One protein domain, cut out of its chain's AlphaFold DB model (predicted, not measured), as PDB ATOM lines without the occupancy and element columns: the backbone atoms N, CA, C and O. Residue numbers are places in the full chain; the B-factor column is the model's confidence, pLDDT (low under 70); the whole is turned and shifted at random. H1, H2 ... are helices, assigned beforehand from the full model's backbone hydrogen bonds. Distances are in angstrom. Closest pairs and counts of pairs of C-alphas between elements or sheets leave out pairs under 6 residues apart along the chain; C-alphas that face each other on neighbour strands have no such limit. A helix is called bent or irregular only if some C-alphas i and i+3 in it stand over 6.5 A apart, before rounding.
ATOM      1  N   ALA A   7     -10.959  32.549 -36.990       84.38
ATOM      2  CA  ALA A   7     -11.542  31.213 -36.790       84.38
ATOM      3  C   ALA A   7     -11.144  30.538 -35.457       84.38
ATOM      4  O   ALA A   7     -11.977  29.897 -34.813       84.38
ATOM      5  N   THR A   8      -9.898  30.713 -35.004       88.81
ATOM      6  CA  THR A   8      -9.410  30.182 -33.720       88.81
ATOM      7  C   THR A   8     -10.101  30.819 -32.510       88.81
ATOM      8  O   THR A   8     -10.519  30.105 -31.600       88.81
ATOM      9  N   ALA A   9     -10.244  32.147 -32.486       91.12
ATOM     10  CA  ALA A   9     -10.872  32.851 -31.367       91.12
ATOM     11  C   ALA A   9     -12.368  32.519 -31.277       91.12
ATOM     12  O   ALA A   9     -12.880  32.228 -30.197       91.12
ATOM     13  N   ILE A  10     -13.038  32.480 -32.429       92.12
ATOM     14  CA  ILE A  10     -14.452  32.111 -32.548       92.12
ATOM     15  C   ILE A  10     -14.680  30.676 -32.063       92.12
ATOM     16  O   ILE A  10     -15.619  30.420 -31.311       92.12
ATOM     17  N   GLY A  11     -13.801  29.743 -32.444       91.56
ATOM     18  CA  GLY A  11     -13.853  28.364 -31.966       91.56
ATOM     19  C   GLY A  11     -13.765  28.271 -30.442       91.56
ATOM     20  O   GLY A  11     -14.597  27.613 -29.822       91.56
ATOM     21  N   ASN A  12     -12.814  28.981 -29.828       95.06
ATOM     22  CA  ASN A  12     -12.650  28.988 -28.372       95.06
ATOM     23  C   ASN A  12     -13.881  29.547 -27.646       95.06
ATOM     24  O   ASN A  12     -14.370  28.915 -26.710       95.06
ATOM     25  N   LEU A  13     -14.410  30.684 -28.105       94.56
ATOM     26  CA  LEU A  13     -15.618  31.291 -27.539       94.56
ATOM     27  C   LEU A  13     -16.820  30.340 -27.635       94.56
ATOM     28  O   LEU A  13     -17.539  30.142 -26.660       94.56
ATOM     29  N   MET A  14     -17.024  29.706 -28.791       95.62
ATOM     30  CA  MET A  14     -18.160  28.806 -28.989       95.62
ATOM     31  C   MET A  14     -18.056  27.534 -28.149       95.62
ATOM     32  O   MET A  14     -19.064  27.064 -27.633       95.62
ATOM     33  N   MET A  15     -16.849  26.998 -27.949       96.56
ATOM     34  CA  MET A  15     -16.658  25.870 -27.036       96.56
ATOM     35  C   MET A  15     -16.972  26.250 -25.585       96.56
ATOM     36  O   MET A  15     -17.567  25.447 -24.866       96.56
ATOM     37  N   GLN A  16     -16.629  27.472 -25.163       97.25
ATOM     38  CA  GLN A  16     -17.007  27.988 -23.844       97.25
ATOM     39  C   GLN A  16     -18.524  28.174 -23.719       97.25
ATOM     40  O   GLN A  16     -19.092  27.750 -22.719       97.25
ATOM     41  N   ALA A  17     -19.188  28.715 -24.742       96.81
ATOM     42  CA  ALA A  17     -20.643  28.872 -24.766       96.81
ATOM     43  C   ALA A  17     -21.378  27.519 -24.715       96.81
ATOM     44  O   ALA A  17     -22.398  27.383 -24.043       96.81
ATOM     45  N   VAL A  18     -20.834  26.485 -25.369       97.06
ATOM     46  CA  VAL A  18     -21.361  25.116 -25.256       97.06
ATOM     47  C   VAL A  18     -21.179  24.568 -23.841       97.06
ATOM     48  O   VAL A  18     -22.115  24.008 -23.278       97.06
ATOM     49  N   ALA A  19     -20.001  24.749 -23.239       96.81
ATOM     50  CA  ALA A  19     -19.742  24.302 -21.870       96.81
ATOM     51  C   ALA A  19     -20.604  25.036 -20.825       96.81
ATOM     52  O   ALA A  19     -20.989  24.436 -19.823       96.81
ATOM     53  N   ALA A  20     -20.921  26.310 -21.066       97.06
ATOM     54  CA  ALA A  20     -21.802  27.119 -20.228       97.06
ATOM     55  C   ALA A  20     -23.294  26.776 -20.402       97.06
ATOM     56  O   ALA A  20     -24.109  27.162 -19.569       97.06
ATOM     57  N   GLY A  21     -23.658  26.036 -21.456       95.75
ATOM     58  CA  GLY A  21     -25.047  25.714 -21.789       95.75
ATOM     59  C   GLY A  21     -25.777  26.799 -22.589       95.75
ATOM     60  O   GLY A  21     -26.944  26.610 -22.923       95.75
ATOM     61  N   ASP A  22     -25.097  27.890 -22.953       96.56
ATOM     62  CA  ASP A  22     -25.643  28.966 -23.794       96.56
ATOM     63  C   ASP A  22     -25.893  28.494 -25.238       96.56
ATOM     64  O   ASP A  22     -26.756  29.017 -25.945       96.56
ATOM     65  N   VAL A  23     -25.144  27.477 -25.683       96.50
ATOM     66  CA  VAL A  23     -25.326  26.799 -26.972       96.50
ATOM     67  C   VAL A  23     -25.450  25.295 -26.737       96.50
ATOM     68  O   VAL A  23     -24.567  24.658 -26.175       96.50
ATOM     69  N   GLY A  24     -26.532  24.684 -27.211       95.44
ATOM     70  CA  GLY A  24     -26.894  23.304 -26.883       95.44
ATOM     71  C   GLY A  24     -26.070  22.218 -27.582       95.44
ATOM     72  O   GLY A  24     -26.180  21.050 -27.218       95.44
ATOM     73  N   SER A  25     -25.271  22.548 -28.603       96.19
ATOM     74  CA  SER A  25     -24.387  21.575 -29.264       96.19
ATOM     75  C   SER A  25     -23.320  22.218 -30.152       96.19
ATOM     76  O   SER A  25     -23.461  23.349 -30.610       96.19
ATOM     77  N   ILE A  26     -22.293  21.439 -30.510       94.88
ATOM     78  CA  ILE A  26     -21.295  21.823 -31.527       94.88
ATOM     79  C   ILE A  26     -21.961  22.074 -32.891       94.88
ATOM     80  O   ILE A  26     -21.550  22.967 -33.633       94.88
ATOM     81  N   ALA A  27     -23.002  21.310 -33.239       96.06
ATOM     82  CA  ALA A  27     -23.740  21.513 -34.485       96.06
ATOM     83  C   ALA A  27     -24.426  22.888 -34.504       96.06
ATOM     84  O   ALA A  27     -24.274  23.631 -35.472       96.06
ATOM     85  N   GLN A  28     -25.097  23.250 -33.406       96.06
ATOM     86  CA  GLN A  28     -25.700  24.570 -33.238       96.06
ATOM     87  C   GLN A  28     -24.641  25.677 -33.245       96.06
ATOM     88  O   GLN A  28     -24.827  26.685 -33.918       96.06
ATOM     89  N   ALA A  29     -23.499  25.475 -32.581       94.31
ATOM     90  CA  ALA A  29     -22.391  26.428 -32.599       94.31
ATOM     91  C   ALA A  29     -21.895  26.713 -34.028       94.31
ATOM     92  O   ALA A  29     -21.691  27.866 -34.398       94.31
ATOM     93  N   ARG A  30     -21.753  25.682 -34.873       92.00
ATOM     94  CA  ARG A  30     -21.365  25.859 -36.284       92.00
ATOM     95  C   ARG A  30     -22.402  26.633 -37.091       92.00
ATOM     96  O   ARG A  30     -22.011  27.382 -37.983       92.00
ATOM     97  N   GLU A  31     -23.685  26.446 -36.797       93.06
ATOM     98  CA  GLU A  31     -24.757  27.200 -37.450       93.06
ATOM     99  C   GLU A  31     -24.718  28.677 -37.050       93.06
ATOM    100  O   GLU A  31     -24.744  29.543 -37.920       93.06
ATOM    101  N   VAL A  32     -24.529  28.965 -35.758       93.06
ATOM    102  CA  VAL A  32     -24.334  30.334 -35.257       93.06
ATOM    103  C   VAL A  32     -23.124  30.991 -35.918       93.06
ATOM    104  O   VAL A  32     -23.217  32.119 -36.389       93.06
ATOM    105  N   ILE A  33     -21.989  30.293 -36.017       91.00
ATOM    106  CA  ILE A  33     -20.802  30.828 -36.700       91.00
ATOM    107  C   ILE A  33     -21.122  31.139 -38.170       91.00
ATOM    108  O   ILE A  33     -20.778  32.211 -38.661       91.00
ATOM    109  N   ARG A  34     -21.793  30.221 -38.876       88.31
ATOM    110  CA  ARG A  34     -22.137  30.391 -40.294       88.31
ATOM    111  C   ARG A  34     -23.062  31.585 -40.533       88.31
ATOM    112  O   ARG A  34     -22.913  32.247 -41.552       88.31
ATOM    113  N   SER A  35     -23.997  31.851 -39.624       90.50
ATOM    114  CA  SER A  35     -24.919  32.988 -39.733       90.50
ATOM    115  C   SER A  35     -24.314  34.317 -39.266       90.50
ATOM    116  O   SER A  35     -24.837  35.372 -39.617       90.50
ATOM    117  N   SER A  36     -23.215  34.280 -38.506       90.12
ATOM    118  CA  SER A  36     -22.594  35.473 -37.909       90.12
ATOM    119  C   SER A  36     -21.520  36.127 -38.780       90.12
ATOM    120  O   SER A  36     -21.214  37.300 -38.583       90.12
ATOM    121  N   PHE A  37     -20.931  35.396 -39.733       85.75
ATOM    122  CA  PHE A  37     -19.811  35.888 -40.538       85.75
ATOM    123  C   PHE A  37     -20.032  35.632 -42.026       85.75
ATOM    124  O   PHE A  37     -20.490  34.563 -42.426       85.75
ATOM    125  N   ALA A  38     -19.645  36.600 -42.857       81.25
ATOM    126  CA  ALA A  38     -19.607  36.400 -44.297       81.25
ATOM    127  C   ALA A  38     -18.568  35.322 -44.645       81.25
ATOM    128  O   ALA A  38     -17.430  35.361 -44.178       81.25
ATOM    129  N   VAL A  39     -18.969  34.360 -45.474       79.75
ATOM    130  CA  VAL A  39     -18.073  33.337 -46.014       79.75
ATOM    131  C   VAL A  39     -17.758  33.702 -47.449       79.75
ATOM    132  O   VAL A  39     -18.663  33.829 -48.272       79.75
ATOM    133  N   GLU A  40     -16.473  33.819 -47.760       82.81
ATOM    134  CA  GLU A  40     -16.037  34.005 -49.136       82.81
ATOM    135  C   GLU A  40     -15.740  32.660 -49.799       82.81
ATOM    136  O   GLU A  40     -15.033  31.780 -49.278       82.81
ATOM    137  N   GLU A  41     -16.308  32.490 -50.987       83.12
ATOM    138  CA  GLU A  41     -16.087  31.316 -51.808       83.12
ATOM    139  C   GLU A  41     -14.961  31.568 -52.809       83.12
ATOM    140  O   GLU A  41     -15.058  32.393 -53.714       83.12
ATOM    141  N   TYR A  42     -13.885  30.804 -52.648       84.94
ATOM    142  CA  TYR A  42     -12.742  30.808 -53.544       84.94
ATOM    143  C   TYR A  42     -12.761  29.540 -54.384       84.94
ATOM    144  O   TYR A  42     -12.769  28.434 -53.840       84.94
ATOM    145  N   GLN A  43     -12.746  29.725 -55.700       89.88
ATOM    146  CA  GLN A  43     -12.650  28.650 -56.679       89.88
ATOM    147  C   GLN A  43     -11.198  28.505 -57.157       89.88
ATOM    148  O   GLN A  43     -10.526  29.529 -57.334       89.88
ATOM    149  N   PRO A  44     -10.694  27.274 -57.379       87.94
ATOM    150  CA  PRO A  44      -9.351  27.064 -57.910       87.94
ATOM    151  C   PRO A  44      -9.155  27.801 -59.239       87.94
ATOM    152  O   PRO A  44     -10.010  27.758 -60.124       87.94
ATOM    153  N   ARG A  45      -8.013  28.476 -59.395       89.94
ATOM    154  CA  ARG A  45      -7.614  29.158 -60.634       89.94
ATOM    155  C   ARG A  45      -6.138  28.895 -60.908       89.94
ATOM    156  O   ARG A  45      -5.346  28.839 -59.972       89.94
ATOM    157  N   GLY A  46      -5.775  28.756 -62.184       86.62
ATOM    158  CA  GLY A  46      -4.375  28.591 -62.598       86.62
ATOM    159  C   GLY A  46      -3.709  27.326 -62.042       86.62
ATOM    160  O   GLY A  46      -2.573  27.387 -61.586       86.62
ATOM    161  N   THR A  47      -4.414  26.190 -62.054       90.12
ATOM    162  CA  THR A  47      -3.969  24.927 -61.433       90.12
ATOM    163  C   THR A  47      -2.640  24.408 -61.981       90.12
ATOM    164  O   THR A  47      -1.824  23.932 -61.204       90.12
ATOM    165  N   ALA A  48      -2.355  24.609 -63.273       92.88
ATOM    166  CA  ALA A  48      -1.106  24.160 -63.896       92.88
ATOM    167  C   ALA A  48       0.158  24.726 -63.213       92.88
ATOM    168  O   ALA A  48       1.134  24.006 -63.015       92.88
ATOM    169  N   ALA A  49       0.136  25.995 -62.789       92.88
ATOM    170  CA  ALA A  49       1.267  26.602 -62.085       92.88
ATOM    171  C   ALA A  49       1.470  25.997 -60.682       92.88
ATOM    172  O   ALA A  49       2.604  25.859 -60.218       92.88
ATOM    173  N   TRP A  50       0.377  25.607 -60.019       94.19
ATOM    174  CA  TRP A  50       0.421  24.907 -58.735       94.19
ATOM    175  C   TRP A  50       0.922  23.470 -58.888       94.19
ATOM    176  O   TRP A  50       1.728  23.038 -58.068       94.19
ATOM    177  N   ASP A  51       0.532  22.772 -59.956       94.50
ATOM    178  CA  ASP A  51       1.011  21.419 -60.266       94.50
ATOM    179  C   ASP A  51       2.529  21.412 -60.519       94.50
ATOM    180  O   ASP A  51       3.269  20.612 -59.937       94.50
ATOM    181  N   GLU A  52       3.029  22.361 -61.317       95.06
ATOM    182  CA  GLU A  52       4.467  22.549 -61.533       95.06
ATOM    183  C   GLU A  52       5.209  22.919 -60.240       95.06
ATOM    184  O   GLU A  52       6.302  22.409 -59.971       95.06
ATOM    185  N   GLY A  53       4.633  23.816 -59.434       94.38
ATOM    186  CA  GLY A  53       5.176  24.209 -58.134       94.38
ATOM    187  C   GLY A  53       5.269  23.030 -57.167       94.38
ATOM    188  O   GLY A  53       6.299  22.839 -56.518       94.38
ATOM    189  N   TYR A  54       4.239  22.189 -57.126       93.69
ATOM    190  CA  TYR A  54       4.202  20.990 -56.298       93.69
ATOM    191  C   TYR A  54       5.240  19.954 -56.749       93.69
ATOM    192  O   TYR A  54       5.987  19.428 -55.922       93.69
ATOM    193  N   ALA A  55       5.384  19.733 -58.060       94.88
ATOM    194  CA  ALA A  55       6.429  18.866 -58.605       94.88
ATOM    195  C   ALA A  55       7.847  19.349 -58.234       94.88
ATOM    196  O   ALA A  55       8.724  18.534 -57.942       94.88
ATOM    197  N   LYS A  56       8.085  20.670 -58.206       95.19
ATOM    198  CA  LYS A  56       9.348  21.256 -57.715       95.19
ATOM    199  C   LYS A  56       9.522  21.034 -56.212       95.19
ATOM    200  O   LYS A  56      10.595  20.614 -55.791       95.19
ATOM    201  N   PHE A  57       8.478  21.268 -55.417       94.81
ATOM    202  CA  PHE A  57       8.501  21.059 -53.970       94.81
ATOM    203  C   PHE A  57       8.869  19.617 -53.604       94.81
ATOM    204  O   PHE A  57       9.776  19.420 -52.798       94.81
ATOM    205  N   LEU A  58       8.255  18.619 -54.252       95.31
ATOM    206  CA  LEU A  58       8.551  17.198 -54.025       95.31
ATOM    207  C   LEU A  58      10.031  16.858 -54.234       95.31
ATOM    208  O   LEU A  58      10.584  16.054 -53.487       95.31
ATOM    209  N   LYS A  59      10.697  17.504 -55.198       94.44
ATOM    210  CA  LYS A  59      12.141  17.333 -55.402       94.44
ATOM    211  C   LYS A  59      12.952  17.890 -54.237       94.44
ATOM    212  O   LYS A  59      13.951  17.278 -53.891       94.44
ATOM    213  N   VAL A  60      12.533  18.998 -53.621       94.56
ATOM    214  CA  VAL A  60      13.213  19.610 -52.462       94.56
ATOM    215  C   VAL A  60      12.999  18.789 -51.191       94.56
ATOM    216  O   VAL A  60      13.949  18.543 -50.455       94.56
ATOM    217  N   VAL A  61      11.773  18.328 -50.922       93.81
ATOM    218  CA  VAL A  61      11.512  17.514 -49.721       93.81
ATOM    219  C   VAL A  61      12.001  16.072 -49.859       93.81
ATOM    220  O   VAL A  61      12.412  15.482 -48.866       93.81
ATOM    221  N   GLY A  62      12.024  15.524 -51.077       78.56
ATOM    222  CA  GLY A  62      12.549  14.187 -51.369       78.56
ATOM    223  C   GLY A  62      14.075  14.100 -51.465       78.56
ATOM    224  O   GLY A  62      14.605  12.997 -51.518       78.56
ATOM    225  N   SER A  63      14.791  15.230 -51.472       61.78
ATOM    226  CA  SER A  63      16.264  15.279 -51.500       61.78
ATOM    227  C   SER A  63      16.912  15.413 -50.115       61.78
ATOM    228  O   SER A  63      18.118  15.622 -50.017       61.78
TER     229      SER A  63
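Overview. This is residues 7 to 63 of the 65 residues of an uncharacterized protein of Elusimicrobia bacterium RIFOXYA2_FULL_69_6 (UniProt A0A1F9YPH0). Two helices packed together, H1 and H2, make a small head, and an outstretched strip of chain, residues 37 to 46, leads away from it to a lone third helix, H3, at the far end. H3 sticks out with no other helix near it, and the strip and H3 make most of the length. The printed part has 57 residues with three named helices, in the order H1, H2, H3, and no named strand; its class is all helix. The whole is extended, with a radius of gyration of the C-alphas of 19.3 A, and it is elongated, spanning 51 by 27 by 16 A along its three main axes.

Along the chain. The printed part begins with H1, residues 7 to 20, which starts at C-alpha 7 at (-11.542, 31.213, -36.790) and is 19.9 A long from first to last C-alpha. H2 follows as residues 26 to 36, 15.1 A from first to last C-alpha, beginning at C-alpha 26 at (-21.295, 21.823, -31.527). H3, residues 47 to 61, is the longest helix by residues and measures 20.8 A; its last C-alpha, that of Val 61, is at (11.512, 17.514, -49.721). No helix is bent or irregular.

Arrangement. H1 and H2 touch, with 5 pairs of C-alphas within 8 A. Their closest C-alphas, those of Met 14 and Ala 29, are 6.0 A apart. Their lines stand at a steep tilt of 51 degrees, and they run opposite ways. Their centres are 10.6 A apart. H3 touches no helix: it is apart from H1 and apart from H2. In H1 and H2 every pair of O of residue i and N of residue i+4 is within hydrogen-bond range, and in H3 10 of 11 such pairs are.

Size, cuts and confidence. The two C-alphas farthest apart, those of Asp 22 and Ser 63, are 52.1 A apart, and the first and last printed C-alphas, those of Ala 7 and Ser 63, are 35.3 A apart. Residues 34 to 63 stand free, of which 34 to 36 belong to H2 and 47 to 61 belong to H3. The link from H1 to H2, 5 residues, is tight; the link from H2 to H3, 10 residues, is short but not tight. The printed part has no cut. The mean pLDDT of the printed part is 91.5, and one residue, Ser 63, is under 70.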